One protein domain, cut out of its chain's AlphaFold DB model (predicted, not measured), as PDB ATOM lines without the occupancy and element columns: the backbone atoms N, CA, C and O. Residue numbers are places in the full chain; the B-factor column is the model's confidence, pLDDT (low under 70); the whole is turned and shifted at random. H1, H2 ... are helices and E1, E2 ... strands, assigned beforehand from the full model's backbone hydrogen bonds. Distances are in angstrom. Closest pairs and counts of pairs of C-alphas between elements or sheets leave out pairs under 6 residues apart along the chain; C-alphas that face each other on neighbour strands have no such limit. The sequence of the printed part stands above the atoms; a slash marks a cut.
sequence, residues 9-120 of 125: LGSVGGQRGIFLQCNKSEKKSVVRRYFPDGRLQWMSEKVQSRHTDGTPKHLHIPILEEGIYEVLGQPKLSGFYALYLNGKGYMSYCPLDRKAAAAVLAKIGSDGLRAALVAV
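This is residues 9 to 120 of the 125 residues of an uncharacterized protein of Stenotrophomonas maltophilia (UniProt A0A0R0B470). Two strongly twisted antiparallel sheets follow each other along an elongated body, and two short helices, H1 and H2, cover one face of the larger sheet at one end. The larger sheet, E4 E3 E7 E8 E9, lies in the middle; the smaller, E1 E2 E6 E5, is curled like part of a barrel, and its hairpin of E5 and E6 reaches the other end at Thr 52. The printed part has 112 residues with nine named strands and then two named helices, in the order E1 to E9, H1, H2, and its class is mixed, helices and strands. It is compact, with a radius of gyration of the C-alphas of 14.7 A, and spans 47 by 29 by 22 A.

The printed part begins with E1, residues 9 to 12, whose C-alpha 9 is at (229.764, 194.923, 152.134). E2, residues 15 to 21, is 18.1 A from first to last C-alpha. E3 holds residues 30 to 34 and is 13.5 A long, and E4 holds residues 40 to 42. E5 follows with residues 46 to 50, and E6 with residues 56 to 62, 16.1 A long. E7 is residues 67 to 72, 16.2 A long; its C-alpha 67 is at (221.882, 191.734, 163.635). E8 is residues 79 to 85, 19.6 A long, and E9 is residues 91 to 96, 16.3 A long. H1, residues 98 to 105, measures 10.6 A. H2, residues 112 to 119, measures 11.0 A and ends with C-alpha 119 at (225.140, 177.715, 168.770).

The larger sheet runs E4 E3 E7 E8 E9, with E4 and E9 as edge strands. E4 and E3 are a hairpin, with N 33 and O 41 at 2.8 A. E3 and E7 are antiparallel neighbours at 150 degrees, with N 70 and O 32 at 2.8 A. E7, E8 and E9 form a meander, each strand the antiparallel neighbour of the one before; N 69 and O 81 are 2.8 A apart, and N 92 and O 84 are 2.8 A apart. H1 and H2 are on the same face of this sheet, two layers, helices on one face of a sheet. H1 has a height over the sheet of 8.6 A and lies over E8, along the strands at 25 degrees on the local plane; only just not over E7 too, on which 2 of its C-alphas fall. Its closest C-alphas to E8 are those of Ala 101 and Phe 80, 6.6 A apart. H2 has a height of 9.2 A and lies over E8, slantwise to the strands at 52 degrees on the local plane; only just not over E9 too, on which 2 of its C-alphas fall. H1 and H2 touch, the closest C-alphas being those of Val 104 and Ala 116 at 5.5 A, and run opposite ways at a steep tilt of 54 degrees. In both helices every O i to N i+4 pair is within hydrogen-bond range. The smaller sheet runs E1 E2 E6 E5, with N 12 and O 15 at 2.9 A in the hairpin of E1 and E2, N 18 and O 61 at 2.9 A between E2 and E6, and N 46 and O 60 at 2.8 A in the hairpin of E5 and E6. Between the sheets, the C-alphas of Leu 9 in E1 and Met 91 in E9 are 7.4 A apart, and those of Val 31 in E3 and Ile 61 in E6 are 7.5 A apart. E2 and E9 are only just apart, at 8.2 A. H1 and H2 are not on the smaller sheet.

The two C-alphas farthest apart are those of Thr 52 and Ser 110, 47.7 A. The printed part has no cut. No link is long; E2 to E3, E7 to E8 and H1 to H2 are short, and the others are tight. The mean pLDDT of the printed part is 91.5, and no printed residue is under 70.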
ATOM      1  N   LEU A   9     229.585 194.012 151.015       91.56
ATOM      2  CA  LEU A   9     229.764 194.923 152.134       91.56
ATOM      3  C   LEU A   9     230.779 195.997 151.749       91.56
ATOM      4  O   LEU A   9     231.764 195.718 151.067       91.56
ATOM      5  N   GLY A  10     230.562 197.221 152.206       88.25
ATOM      6  CA  GLY A  10     231.544 198.287 152.060       88.25
ATOM      7  C   GLY A  10     231.149 199.513 152.864       88.25
ATOM      8  O   GLY A  10     230.378 199.402 153.816       88.25
ATOM      9  N   SER A  11     231.691 200.674 152.504       86.75
ATOM     10  CA  SER A  11     231.388 201.920 153.207       86.75
ATOM     11  C   SER A  11     231.224 203.101 152.260       86.75
ATOM     12  O   SER A  11     231.931 203.191 151.258       86.75
ATOM     13  N   VAL A  12     230.309 204.009 152.598       84.38
ATOM     14  CA  VAL A  12     230.101 205.294 151.915       84.38
ATOM     15  C   VAL A  12     230.120 206.401 152.961       84.38
ATOM     16  O   VAL A  12     229.315 206.381 153.892       84.38
ATOM     17  N   GLY A  13     231.034 207.366 152.824       82.69
ATOM     18  CA  GLY A  13     231.161 208.479 153.775       82.69
ATOM     19  C   GLY A  13     231.392 208.012 155.219       82.69
ATOM     20  O   GLY A  13     230.765 208.529 156.136       82.69
ATOM     21  N   GLY A  14     232.202 206.964 155.409       83.62
ATOM     22  CA  GLY A  14     232.487 206.366 156.721       83.62
ATOM     23  C   GLY A  14     231.390 205.449 157.280       83.62
ATOM     24  O   GLY A  14     231.638 204.724 158.240       83.62
ATOM     25  N   GLN A  15     230.199 205.406 156.673       86.12
ATOM     26  CA  GLN A  15     229.123 204.507 157.095       86.12
ATOM     27  C   GLN A  15     229.243 203.160 156.395       86.12
ATOM     28  O   GLN A  15     229.206 203.098 155.167       86.12
ATOM     29  N   ARG A  16     229.369 202.086 157.180       90.62
ATOM     30  CA  ARG A  16     229.370 200.705 156.684       90.62
ATOM     31  C   ARG A  16     227.973 200.310 156.213       90.62
ATOM     32  O   ARG A  16     226.976 200.770 156.772       90.62
ATOM     33  N   GLY A  17     227.893 199.436 155.220       92.50
ATOM     34  CA  GLY A  17     226.607 199.007 154.698       92.50
ATOM     35  C   GLY A  17     226.659 197.905 153.654       92.50
ATOM     36  O   GLY A  17     227.725 197.405 153.286       92.50
ATOM     37  N   ILE A  18     225.468 197.541 153.183       94.38
ATOM     38  CA  ILE A  18     225.261 196.630 152.057       94.38
ATOM     39  C   ILE A  18     225.143 197.451 150.772       94.38
ATOM     40  O   ILE A  18     224.412 198.444 150.732       94.38
ATOM     41  N   PHE A  19     225.786 196.989 149.702       93.94
ATOM     42  CA  PHE A  19     225.535 197.459 148.343       93.94
ATOM     43  C   PHE A  19     224.610 196.508 147.595       93.94
ATOM     44  O   PHE A  19     224.881 195.311 147.503       93.94
ATOM     45  N   LEU A  20     223.537 197.059 147.030       93.12
ATOM     46  CA  LEU A  20     222.582 196.335 146.196       93.12
ATOM     47  C   LEU A  20     222.495 196.990 144.816       93.12
ATOM     48  O   LEU A  20     222.544 198.216 144.696       93.12
ATOM     49  N   GLN A  21     222.333 196.175 143.776       91.94
ATOM     50  CA  GLN A  21     222.148 196.637 142.401       91.94
ATOM     51  C   GLN A  21     220.757 196.260 141.897       91.94
ATOM     52  O   GLN A  21     220.456 195.078 141.755       91.94
ATOM     53  N   CYS A  22     219.929 197.250 141.581       88.88
ATOM     54  CA  CYS A  22     218.599 197.046 141.011       88.88
ATOM     55  C   CYS A  22     218.667 197.137 139.484       88.88
ATOM     56  O   CYS A  22     219.162 198.129 138.934       88.88
ATOM     57  N   ASN A  23     218.148 196.132 138.777       87.19
ATOM     58  CA  ASN A  23     217.888 196.289 137.349       87.19
ATOM     59  C   ASN A  23     216.722 197.243 137.102       87.19
ATOM     60  O   ASN A  23     215.805 197.344 137.908       87.19
ATOM     61  N   LYS A  24     216.708 197.844 135.909       83.75
ATOM     62  CA  LYS A  24     215.604 198.683 135.428       83.75
ATOM     63  C   LYS A  24     214.242 197.963 135.443       83.75
ATOM     64  O   LYS A  24     213.219 198.586 135.683       83.75
ATOM     65  N   SER A  25     214.232 196.652 135.192       82.31
ATOM     66  CA  SER A  25     213.024 195.813 135.179       82.31
ATOM     67  C   SER A  25     212.613 195.273 136.554       82.31
ATOM     68  O   SER A  25     211.598 194.589 136.659       82.31
ATOM     69  N   GLU A  26     213.396 195.526 137.606       80.50
ATOM     70  CA  GLU A  26     213.161 194.987 138.945       80.50
ATOM     71  C   GLU A  26     212.562 196.052 139.864       80.50
ATOM     72  O   GLU A  26     212.845 197.245 139.754       80.50
ATOM     73  N   LYS A  27     211.750 195.613 140.833       84.50
ATOM     74  CA  LYS A  27     211.346 196.494 141.933       84.50
ATOM     75  C   LYS A  27     212.587 196.923 142.718       84.50
ATOM     76  O   LYS A  27     213.515 196.136 142.897       84.50
ATOM     77  N   LYS A  28     212.571 198.157 143.233       89.88
ATOM     78  CA  LYS A  28     213.626 198.666 144.119       89.88
ATOM     79  C   LYS A  28     213.826 197.697 145.283       89.88
ATOM     80  O   LYS A  28     212.863 197.324 145.954       89.88
ATOM     81  N   SER A  29     215.071 197.318 145.524       92.69
ATOM     82  CA  SER A  29     215.407 196.448 146.642       92.69
ATOM     83  C   SER A  29     215.239 197.186 147.960       92.69
ATOM     84  O   SER A  29     215.491 198.388 148.057       92.69
ATOM     85  N   VAL A  30     214.811 196.453 148.975       95.12
ATOM     86  CA  VAL A  30     214.601 196.976 150.324       95.12
ATOM     87  C   VAL A  30     215.192 196.008 151.330       95.12
ATOM     88  O   VAL A  30     215.344 194.817 151.050       95.12
ATOM     89  N   VAL A  31     215.544 196.534 152.497       96.94
ATOM     90  CA  VAL A  31     216.117 195.750 153.586       96.94
ATOM     91  C   VAL A  31     215.352 196.056 154.859       96.94
ATOM     92  O   VAL A  31     215.010 197.209 155.121       96.94
ATOM     93  N   ARG A  32     215.099 195.029 155.663       96.81
ATOM     94  CA  ARG A  32     214.575 195.192 157.021       96.81
ATOM     95  C   ARG A  32     215.413 194.426 158.026       96.81
ATOM     96  O   ARG A  32     215.959 193.375 157.704       96.81
ATOM     97  N   ARG A  33     215.509 194.958 159.235       96.88
ATOM     98  CA  ARG A  33     216.159 194.337 160.386       96.88
ATOM     99  C   ARG A  33     215.119 193.664 161.270       96.88
ATOM    100  O   ARG A  33     214.021 194.195 161.437       96.88
ATOM    101  N   TYR A  34     215.500 192.535 161.850       95.62
ATOM    102  CA  TYR A  34     214.728 191.800 162.843       95.62
ATOM    103  C   TYR A  34     215.374 191.919 164.219       95.62
ATOM    104  O   TYR A  34     216.594 191.785 164.347       95.62
ATOM    105  N   PHE A  35     214.543 192.137 165.235       92.62
ATOM    106  CA  PHE A  35     214.958 192.231 166.629       92.62
ATOM    107  C   PHE A  35     214.529 190.987 167.425       92.62
ATOM    108  O   PHE A  35     213.527 190.358 167.073       92.62
ATOM    109  N   PRO A  36     215.258 190.624 168.500       89.56
ATOM    110  CA  PRO A  36     214.908 189.478 169.347       89.56
ATOM    111  C   PRO A  36     213.513 189.568 169.982       89.56
ATOM    112  O   PRO A  36     212.868 188.548 170.193       89.56
ATOM    113  N   ASP A  37     213.018 190.783 170.232       90.00
ATOM    114  CA  ASP A  37     211.674 191.050 170.769       90.00
ATOM    115  C   ASP A  37     210.544 190.904 169.728       90.00
ATOM    116  O   ASP A  37     209.384 191.207 170.006       90.00
ATOM    117  N   GLY A  38     210.871 190.455 168.512       88.25
ATOM    118  CA  GLY A  38     209.925 190.278 167.415       88.25
ATOM    119  C   GLY A  38     209.623 191.554 166.629       88.25
ATOM    120  O   GLY A  38     208.916 191.480 165.620       88.25
ATOM    121  N   ARG A  39     210.167 192.716 167.018       93.44
ATOM    122  CA  ARG A  39     210.040 193.938 166.216       93.44
ATOM    123  C   ARG A  39     210.808 193.818 164.905       93.44
ATOM    124  O   ARG A  39     211.798 193.092 164.776       93.44
ATOM    125  N   LEU A  40     210.363 194.603 163.928       94.75
ATOM    126  CA  LEU A  40     211.026 194.773 162.641       94.75
ATOM    127  C   LEU A  40     211.206 196.256 162.329       94.75
ATOM    128  O   LEU A  40     210.356 197.077 162.669       94.75
ATOM    129  N   GLN A  41     212.297 196.589 161.646       96.19
ATOM    130  CA  GLN A  41     212.590 197.952 161.208       96.19
ATOM    131  C   GLN A  41     213.002 197.957 159.743       96.19
ATOM    132  O   GLN A  41     213.932 197.255 159.351       96.19
ATOM    133  N   TRP A  42     212.338 198.778 158.934       96.56
ATOM    134  CA  TRP A  42     212.780 199.055 157.571       96.56
ATOM    135  C   TRP A  42     214.038 199.918 157.594       96.56
ATOM    136  O   TRP A  42     214.090 200.943 158.275       96.56
ATOM    137  N   MET A  43     215.053 199.494 156.852       96.25
ATOM    138  CA  MET A  43     216.310 200.221 156.747       96.25
ATOM    139  C   MET A  43     216.182 201.301 155.680       96.25
ATOM    140  O   MET A  43     215.716 201.028 154.573       96.25
ATOM    141  N   SER A  44     216.627 202.515 155.994       93.38
ATOM    142  CA  SER A  44     216.731 203.584 155.005       93.38
ATOM    143  C   SER A  44     217.867 203.306 154.024       93.38
ATOM    144  O   SER A  44     218.940 202.841 154.408       93.38
ATOM    145  N   GLU A  45     217.658 203.643 152.759       92.56
ATOM    146  CA  GLU A  45     218.660 203.540 151.708       92.56
ATOM    147  C   GLU A  45     219.242 204.896 151.300       92.56
ATOM    148  O   GLU A  45     218.601 205.942 151.386       92.56
ATOM    149  N   LYS A  46     220.460 204.865 150.758       93.12
ATOM    150  CA  LYS A  46     221.063 205.963 149.999       93.12
ATOM    151  C   LYS A  46     221.233 205.530 148.547       93.12
ATOM    152  O   LYS A  46     221.984 204.593 148.266       93.12
ATOM    153  N   VAL A  47     220.571 206.220 147.619       93.38
ATOM    154  CA  VAL A  47     220.734 205.978 146.177       93.38
ATOM    155  C   VAL A  47     222.101 206.500 145.738       93.38
ATOM    156  O   VAL A  47     222.344 207.700 145.774       93.38
ATOM    157  N   GLN A  48     222.989 205.598 145.323       92.94
ATOM    158  CA  GLN A  48     224.346 205.934 144.873       92.94
ATOM    159  C   GLN A  48     224.389 206.305 143.389       92.94
ATOM    160  O   GLN A  48     225.242 207.065 142.951       92.94
ATOM    161  N   SER A  49     223.479 205.749 142.590       92.56
ATOM    162  CA  SER A  49     223.325 206.114 141.179       92.56
ATOM    163  C   SER A  49     221.962 205.676 140.660       92.56
ATOM    164  O   SER A  49     221.291 204.829 141.263       92.56
ATOM    165  N   ARG A  50     221.567 206.251 139.525       94.44
ATOM    166  CA  ARG A  50     220.288 206.006 138.858       94.44
ATOM    167  C   ARG A  50     220.513 205.490 137.441       94.44
ATOM    168  O   ARG A  50     221.578 205.688 136.858       94.44
ATOM    169  N   HIS A  51     219.510 204.809 136.908       91.88
ATOM    170  CA  HIS A  51     219.392 204.549 135.477       91.88
ATOM    171  C   HIS A  51     219.016 205.843 134.743       91.88
ATOM    172  O   HIS A  51     218.668 206.848 135.365       91.88
ATOM    173  N   THR A  52     219.071 205.822 133.411       92.56
ATOM    174  CA  THR A  52     218.744 206.987 132.569       92.56
ATOM    175  C   THR A  52     217.292 207.452 132.699       92.56
ATOM    176  O   THR A  52     217.007 208.613 132.443       92.56
ATOM    177  N   ASP A  53     216.383 206.577 133.136       90.88
ATOM    178  CA  ASP A  53     214.973 206.892 133.410       90.88
ATOM    179  C   ASP A  53     214.729 207.427 134.836       90.88
ATOM    180  O   ASP A  53     213.589 207.586 135.262       90.88
ATOM    181  N   GLY A  54     215.797 207.665 135.603       88.75
ATOM    182  CA  GLY A  54     215.729 208.169 136.972       88.75
ATOM    183  C   GLY A  54     215.476 207.103 138.042       88.75
ATOM    184  O   GLY A  54     215.564 207.421 139.234       88.75
ATOM    185  N   THR A  55     215.229 205.841 137.682       91.50
ATOM    186  CA  THR A  55     215.039 204.765 138.668       91.50
ATOM    187  C   THR A  55     216.353 204.413 139.385       91.50
ATOM    188  O   THR A  55     217.435 204.558 138.806       91.50
ATOM    189  N   PRO A  56     216.331 203.983 140.664       91.44
ATOM    190  CA  PRO A  56     217.558 203.636 141.383       91.44
ATOM    191  C   PRO A  56     218.297 202.451 140.752       91.44
ATOM    192  O   PRO A  56     217.695 201.419 140.470       91.44
ATOM    193  N   LYS A  57     219.618 202.581 140.583       92.00
ATOM    194  CA  LYS A  57     220.492 201.528 140.040       92.00
ATOM    195  C   LYS A  57     221.348 200.876 141.116       92.00
ATOM    196  O   LYS A  57     221.405 199.654 141.195       92.00
ATOM    197  N   HIS A  58     222.004 201.685 141.941       92.75
ATOM    198  CA  HIS A  58     222.828 201.205 143.048       92.75
ATOM    199  C   HIS A  58     222.335 201.818 144.353       92.75
ATOM    200  O   HIS A  58     222.170 203.037 144.449       92.75
ATOM    201  N   LEU A  59     222.115 200.969 145.349       94.50
ATOM    202  CA  LEU A  59     221.674 201.345 146.684       94.50
ATOM    203  C   LEU A  59     222.778 201.025 147.683       94.50
ATOM    204  O   LEU A  59     223.387 199.959 147.616       94.50
ATOM    205  N   HIS A  60     222.989 201.935 148.625       95.25
ATOM    206  CA  HIS A  60     223.757 201.685 149.833       95.25
ATOM    207  C   HIS A  60     222.794 201.665 151.019       95.25
ATOM    208  O   HIS A  60     222.098 202.652 151.259       95.25
ATOM    209  N   ILE A  61     222.753 200.554 151.747       95.31
ATOM    210  CA  ILE A  61     221.944 200.389 152.955       95.31
ATOM    211  C   ILE A  61     222.887 200.474 154.157       95.31
ATOM    212  O   ILE A  61     223.647 199.524 154.365       95.31
ATOM    213  N   PRO A  62     222.887 201.574 154.934       93.62
ATOM    214  CA  PRO A  62     223.714 201.680 156.126       93.62
ATOM    215  C   PRO A  62     223.353 200.595 157.139       93.62
ATOM    216  O   PRO A  62     222.184 200.396 157.468       93.62
ATOM    217  N   ILE A  63     224.373 199.916 157.648       92.19
ATOM    218  CA  ILE A  63     224.252 198.907 158.696       92.19
ATOM    219  C   ILE A  63     224.939 199.473 159.928       92.19
ATOM    220  O   ILE A  63     226.166 199.543 159.993       92.19
ATOM    221  N   LEU A  64     224.119 199.935 160.868       85.44
ATOM    222  CA  LEU A  64     224.584 200.619 162.074       85.44
ATOM    223  C   LEU A  64     224.987 199.633 163.171       85.44
ATOM    224  O   LEU A  64     225.870 199.928 163.966       85.44
ATOM    225  N   GLU A  65     224.359 198.461 163.191       90.06
ATOM    226  CA  GLU A  65     224.515 197.481 164.257       90.06
ATOM    227  C   GLU A  65     224.550 196.061 163.696       90.06
ATOM    228  O   GLU A  65     223.975 195.765 162.642       90.06
ATOM    229  N   GLU A  66     225.190 195.163 164.435       92.88
ATOM    230  CA  GLU A  66     225.085 193.731 164.189       92.88
ATOM    231  C   GLU A  66     223.625 193.271 164.329       92.88
ATOM    232  O   GLU A  66     222.828 193.821 165.099       92.88
ATOM    233  N   GLY A  67     223.238 192.264 163.555       94.94
ATOM    234  CA  GLY A  67     221.882 191.734 163.635       94.94
ATOM    235  C   GLY A  67     221.479 190.867 162.459       94.94
ATOM    236  O   GLY A  67     222.273 190.573 161.564       94.94
ATOM    237  N   ILE A  68     220.208 190.473 162.473       96.62
ATOM    238  CA  ILE A  68     219.577 189.744 161.380       96.62
ATOM    239  C   ILE A  68     218.867 190.732 160.462       96.62
ATOM    240  O   ILE A  68     217.997 191.490 160.892       96.62
ATOM    241  N   TYR A  69     219.231 190.692 159.187       97.31
ATOM    242  CA  TYR A  69     218.687 191.527 158.130       97.31
ATOM    243  C   TYR A  69     218.088 190.648 157.041       97.31
ATOM    244  O   TYR A  69     218.629 189.596 156.714       97.31
ATOM    245  N   GLU A  70     216.986 191.084 156.452       97.19
ATOM    246  CA  GLU A  70     216.391 190.448 155.286       97.19
ATOM    247  C   GLU A  70     216.484 191.386 154.093       97.19
ATOM    248  O   GLU A  70     216.044 192.536 154.159       97.19
ATOM    249  N   VAL A  71     217.054 190.878 153.005       96.12
ATOM    250  CA  VAL A  71     217.098 191.556 151.713       96.12
ATOM    251  C   VAL A  71     215.909 191.086 150.883       96.12
ATOM    252  O   VAL A  71     215.615 189.894 150.819       96.12
ATOM    253  N   LEU A  72     215.232 192.028 150.231       94.25
ATOM    254  CA  LEU A  72     214.059 191.788 149.397       94.25
ATOM    255  C   LEU A  72     214.217 192.497 148.048       94.25
ATOM    256  O   LEU A  72     214.887 193.526 147.939       94.25
ATOM    257  N   GLY A  73     213.557 191.972 147.012       89.94
ATOM    258  CA  GLY A  73     213.580 192.570 145.672       89.94
ATOM    259  C   GLY A  73     214.907 192.359 144.937       89.94
ATOM    260  O   GLY A  73     215.308 193.202 144.142       89.94
ATOM    261  N   GLN A  74     215.605 191.260 145.234       86.88
ATOM    262  CA  GLN A  74     216.824 190.813 144.553       86.88
ATOM    263  C   GLN A  74     216.692 189.330 144.188       86.88
ATOM    264  O   GLN A  74     216.714 188.504 145.098       86.88
ATOM    265  N   PRO A  75     216.590 188.935 142.909       85.12
ATOM    266  CA  PRO A  75     216.326 187.537 142.551       85.12
ATOM    267  C   PRO A  75     217.323 186.521 143.131       85.12
ATOM    268  O   PRO A  75     216.935 185.417 143.488       85.12
ATOM    269  N   LYS A  76     218.600 186.904 143.255       87.75
ATOM    270  CA  LYS A  76     219.682 186.035 143.750       87.75
ATOM    271  C   LYS A  76     220.106 186.304 145.197       87.75
ATOM    272  O   LYS A  76     220.781 185.470 145.790       87.75
ATOM    273  N   LEU A  77     219.756 187.468 145.745       91.62
ATOM    274  CA  LEU A  77     220.188 187.911 147.079       91.62
ATOM    275  C   LEU A  77     219.027 188.097 148.054       91.62
ATOM    276  O   LEU A  77     219.250 188.562 149.164       91.62
ATOM    277  N   SER A  78     217.787 187.802 147.660       93.56
ATOM    278  CA  SER A  78     216.686 187.866 148.619       93.56
ATOM    279  C   SER A  78     216.837 186.742 149.636       93.56
ATOM    280  O   SER A  78     217.030 185.586 149.261       93.56
ATOM    281  N   GLY A  79     216.753 187.077 150.917       95.56
ATOM    282  CA  GLY A  79     216.976 186.125 151.997       95.56
ATOM    283  C   GLY A  79     217.430 186.790 153.288       95.56
ATOM    284  O   GLY A  79     217.576 188.013 153.359       95.56
ATOM    285  N   PHE A  80     217.651 185.964 154.310       97.06
ATOM    286  CA  PHE A  80     218.102 186.407 155.624       97.06
ATOM    287  C   PHE A  80     219.626 186.352 155.718       97.06
ATOM    288  O   PHE A  80     220.269 185.413 155.251       97.06
ATOM    289  N   TYR A  81     220.203 187.351 156.372       96.75
ATOM    290  CA  TYR A  81     221.633 187.497 156.580       96.75
ATOM    291  C   TYR A  81     221.887 187.949 158.012       96.75
ATOM    292  O   TYR A  81     221.339 188.956 158.456       96.75
ATOM    293  N   ALA A  82     222.751 187.236 158.724       96.12
ATOM    294  CA  ALA A  82     223.345 187.756 159.945       96.12
ATOM    295  C   ALA A  82     224.560 188.606 159.581       96.12
ATOM    296  O   ALA A  82     225.489 188.083 158.968       96.12
ATOM    297  N   LEU A  83     224.557 189.882 159.955       95.38
ATOM    298  CA  LEU A  83     225.701 190.785 159.822       95.38
ATOM    299  C   LEU A  83     226.383 190.929 161.177       95.38
ATOM    300  O   LEU A  83     225.724 191.309 162.142       95.38
ATOM    301  N   TYR A  84     227.675 190.617 161.236       92.94
ATOM    302  CA  TYR A  84     228.459 190.585 162.470       92.94
ATOM    303  C   TYR A  84     229.912 191.007 162.225       92.94
ATOM    304  O   TYR A  84     230.413 190.931 161.101       92.94
ATOM    305  N   LEU A  85     230.613 191.425 163.270       90.06
ATOM    306  CA  LEU A  85     232.049 191.657 163.260       90.06
ATOM    307  C   LEU A  85     232.776 190.324 163.454       90.06
ATOM    308  O   LEU A  85     232.536 189.586 164.410       90.06
ATOM    309  N   ASN A  86     233.672 189.999 162.526       88.81
ATOM    310  CA  ASN A  86     234.523 188.822 162.652       88.81
ATOM    311  C   ASN A  86     235.619 189.023 163.711       88.81
ATOM    312  O   ASN A  86     235.790 190.115 164.256       88.81
ATOM    313  N   GLY A  87     236.418 187.982 163.959       85.38
ATOM    314  CA  GLY A  87     237.512 188.033 164.942       85.38
ATOM    315  C   GLY A  87     238.587 189.101 164.675       85.38
ATOM    316  O   GLY A  87     239.402 189.374 165.548       85.38
ATOM    317  N   LYS A  88     238.591 189.723 163.488       87.38
ATOM    318  CA  LYS A  88     239.497 190.814 163.093       87.38
ATOM    319  C   LYS A  88     238.821 192.196 163.110       87.38
ATOM    320  O   LYS A  88     239.425 193.171 162.677       87.38
ATOM    321  N   GLY A  89     237.567 192.293 163.558       85.62
ATOM    322  CA  GLY A  89     236.804 193.547 163.616       85.62
ATOM    323  C   GLY A  89     236.219 194.016 162.277       85.62
ATOM    324  O   GLY A  89     235.695 195.133 162.188       85.62
ATOM    325  N   TYR A  90     236.274 193.189 161.228       87.25
ATOM    326  CA  TYR A  90     235.647 193.492 159.941       87.25
ATOM    327  C   TYR A  90     234.211 192.985 159.899       87.25
ATOM    328  O   TYR A  90     233.914 191.878 160.352       87.25
ATOM    329  N   MET A  91     233.325 193.769 159.279       90.00
ATOM    330  CA  MET A  91     231.959 193.327 159.018       90.00
ATOM    331  C   MET A  91     231.982 192.126 158.070       90.00
ATOM    332  O   MET A  91     232.567 192.177 156.990       90.00
ATOM    333  N   SER A  92     231.337 191.053 158.496       92.00
ATOM    334  CA  SER A  92     231.140 189.806 157.773       92.00
ATOM    335  C   SER A  92     229.656 189.460 157.775       92.00
ATOM    336  O   SER A  92     228.860 190.060 158.501       92.00
ATOM    337  N   TYR A  93     229.268 188.499 156.940       94.31
ATOM    338  CA  TYR A  93     227.889 188.038 156.896       94.31
ATOM    339  C   TYR A  93     227.780 186.518 156.854       94.31
ATOM    340  O   TYR A  93     228.668 185.825 156.359       94.31
ATOM    341  N   CYS A  94     226.663 185.999 157.363       94.69
ATOM    342  CA  CYS A  94     226.275 184.597 157.250       94.69
ATOM    343  C   CYS A  94     224.860 184.514 156.652       94.69
ATOM    344  O   CYS A  94     223.926 185.033 157.269       94.69
ATOM    345  N   PRO A  95     224.672 183.904 155.467       94.94
ATOM    346  CA  PRO A  95     223.343 183.631 154.925       94.94
ATOM    347  C   PRO A  95     222.571 182.639 155.799       94.94
ATOM    348  O   PRO A  95     223.110 181.615 156.230       94.94
ATOM    349  N   LEU A  96     221.292 182.920 156.021       95.94
ATOM    350  CA  LEU A  96     220.385 182.116 156.827       95.94
ATOM    351  C   LEU A  96     219.112 181.806 156.037       95.94
ATOM    352  O   LEU A  96     218.593 182.639 155.295       95.94
ATOM    353  N   ASP A  97     218.572 180.609 156.244       94.88
ATOM    354  CA  ASP A  97     217.162 180.359 155.966       94.88
ATOM    355  C   ASP A  97     216.287 180.935 157.098       94.88
ATOM    356  O   ASP A  97     216.776 181.344 158.157       94.88
ATOM    357  N   ARG A  98     214.968 180.959 156.886       93.88
ATOM    358  CA  ARG A  98     214.009 181.525 157.847       93.88
ATOM    359  C   ARG A  98     214.029 180.816 159.208       93.88
ATOM    360  O   ARG A  98     213.855 181.473 160.233       93.88
ATOM    361  N   LYS A  99     214.236 179.494 159.234       95.00
ATOM    362  CA  LYS A  99     214.271 178.702 160.473       95.00
ATOM    363  C   LYS A  99     215.530 179.033 161.273       95.00
ATOM    364  O   LYS A  99     215.443 179.263 162.476       95.00
ATOM    365  N   ALA A 100     216.679 179.119 160.607       95.31
ATOM    366  CA  ALA A 100     217.943 179.508 161.212       95.31
ATOM    367  C   ALA A 100     217.905 180.957 161.718       95.31
ATOM    368  O   ALA A 100     218.354 181.214 162.828       95.31
ATOM    369  N   ALA A 101     217.315 181.888 160.963       95.62
ATOM    370  CA  ALA A 101     217.129 183.272 161.403       95.62
ATOM    371  C   ALA A 101     216.312 183.359 162.703       95.62
ATOM    372  O   ALA A 101     216.739 184.021 163.647       95.62
ATOM    373  N   ALA A 102     215.189 182.639 162.788       93.94
ATOM    374  CA  ALA A 102     214.376 182.578 164.002       93.94
ATOM    375  C   ALA A 102     215.133 181.942 165.182       93.94
ATOM    376  O   ALA A 102     215.094 182.463 166.294       93.94
ATOM    377  N   ALA A 103     215.864 180.849 164.937       94.12
ATOM    378  CA  ALA A 103     216.660 180.182 165.964       94.12
ATOM    379  C   ALA A 103     217.790 181.071 166.503       94.12
ATOM    380  O   ALA A 103     218.052 181.063 167.704       94.12
ATOM    381  N   VAL A 104     218.443 181.847 165.630       95.25
ATOM    382  CA  VAL A 104     219.469 182.813 166.034       95.25
ATOM    383  C   VAL A 104     218.832 183.936 166.846       95.25
ATOM    384  O   VAL A 104     219.299 184.192 167.947       95.25
ATOM    385  N   LEU A 105     217.736 184.545 166.379       93.44
ATOM    386  CA  LEU A 105     217.031 185.607 167.115       93.44
ATOM    387  C   LEU A 105     216.621 185.176 168.531       93.44
ATOM    388  O   LEU A 105     216.796 185.950 169.463       93.44
ATOM    389  N   ALA A 106     216.162 183.933 168.705       91.69
ATOM    390  CA  ALA A 106     215.802 183.378 170.013       91.69
ATOM    391  C   ALA A 106     217.005 183.117 170.943       91.69
ATOM    392  O   ALA A 106     216.825 182.912 172.141       91.69
ATOM    393  N   LYS A 107     218.225 183.082 170.396       90.25
ATOM    394  CA  LYS A 107     219.477 182.812 171.120       90.25
ATOM    395  C   LYS A 107     220.375 184.039 171.266       90.25
ATOM    396  O   LYS A 107     221.389 183.943 171.952       90.25
ATOM    397  N   ILE A 108     220.048 185.164 170.626       86.62
ATOM    398  CA  ILE A 108     220.776 186.424 170.815       86.62
ATOM    399  C   ILE A 108     220.506 186.898 172.248       86.62
ATOM    400  O   ILE A 108     219.467 187.482 172.542       86.62
ATOM    401  N   GLY A 109     221.447 186.592 173.137       77.81
ATOM    402  CA  GLY A 109     221.504 187.075 174.513       77.81
ATOM    403  C   GLY A 109     222.715 187.983 174.729       77.81
ATOM    404  O   GLY A 109     223.213 188.605 173.790       77.81
ATOM    405  N   SER A 110     223.225 188.020 175.961       76.38
ATOM    406  CA  SER A 110     224.422 188.790 176.343       76.38
ATOM    407  C   SER A 110     225.675 188.421 175.545       76.38
ATOM    408  O   SER A 110     226.518 189.278 175.301       76.38
ATOM    409  N   ASP A 111     225.776 187.168 175.098       80.62
ATOM    410  CA  ASP A 111     226.954 186.636 174.394       80.62
ATOM    411  C   ASP A 111     227.038 187.095 172.924       80.62
ATOM    412  O   ASP A 111     228.007 186.815 172.215       80.62
ATOM    413  N   GLY A 112     226.015 187.816 172.455       87.75
ATOM    414  CA  GLY A 112     225.997 188.469 171.155       87.75
ATOM    415  C   GLY A 112     225.709 187.544 169.968       87.75
ATOM    416  O   GLY A 112     225.492 186.334 170.075       87.75
ATOM    417  N   LEU A 113     225.688 188.149 168.779       92.56
ATOM    418  CA  LEU A 113     225.248 187.492 167.547       92.56
ATOM    419  C   LEU A 113     226.180 186.358 167.098       92.56
ATOM    420  O   LEU A 113     225.712 185.324 166.621       92.56
ATOM    421  N   ARG A 114     227.499 186.529 167.249       92.12
ATOM    422  CA  ARG A 114     228.489 185.534 166.809       92.12
ATOM    423  C   ARG A 114     228.375 184.233 167.610       92.12
ATOM    424  O   ARG A 114     228.410 183.160 167.011       92.12
ATOM    425  N   ALA A 115     228.156 184.319 168.923       90.94
ATOM    426  CA  ALA A 115     227.906 183.153 169.769       90.94
ATOM    427  C   ALA A 115     226.591 182.451 169.394       90.94
ATOM    428  O   ALA A 115     226.565 181.232 169.223       90.94
ATOM    429  N   ALA A 116     225.518 183.218 169.162       93.38
ATOM    430  CA  ALA A 116     224.232 182.673 168.731       93.38
ATOM    431  C   ALA A 116     224.326 181.934 167.380       93.38
ATOM    432  O   ALA A 116     223.730 180.869 167.216       93.38
ATOM    433  N   LEU A 117     225.112 182.449 166.427       94.62
ATOM    434  CA  LEU A 117     225.372 181.784 165.145       94.62
ATOM    435  C   LEU A 117     226.085 180.438 165.325       94.62
ATOM    436  O   LEU A 117     225.650 179.438 164.748       94.62
ATOM    437  N   VAL A 118     227.133 180.395 166.152       93.44
ATOM    438  CA  VAL A 118     227.867 179.156 166.462       93.44
ATOM    439  C   VAL A 118     226.954 178.137 167.150       93.44
ATOM    440  O   VAL A 118     226.950 176.969 166.771       93.44
ATOM    441  N   ALA A 119     226.104 178.577 168.082       91.81
ATOM    442  CA  ALA A 119     225.140 177.715 168.770       91.81
ATOM    443  C   ALA A 119     224.063 177.120 167.839       91.81
ATOM    444  O   ALA A 119     223.450 176.106 168.172       91.81
ATOM    445  N   VAL A 120     223.824 177.736 166.675       92.38
ATOM    446  CA  VAL A 120     222.933 177.227 165.612       92.38
ATOM    447  C   VAL A 120     223.724 176.437 164.549       92.38
ATOM    448  O   VAL A 120     223.194 176.070 163.501       92.38
TER     449      VAL A 120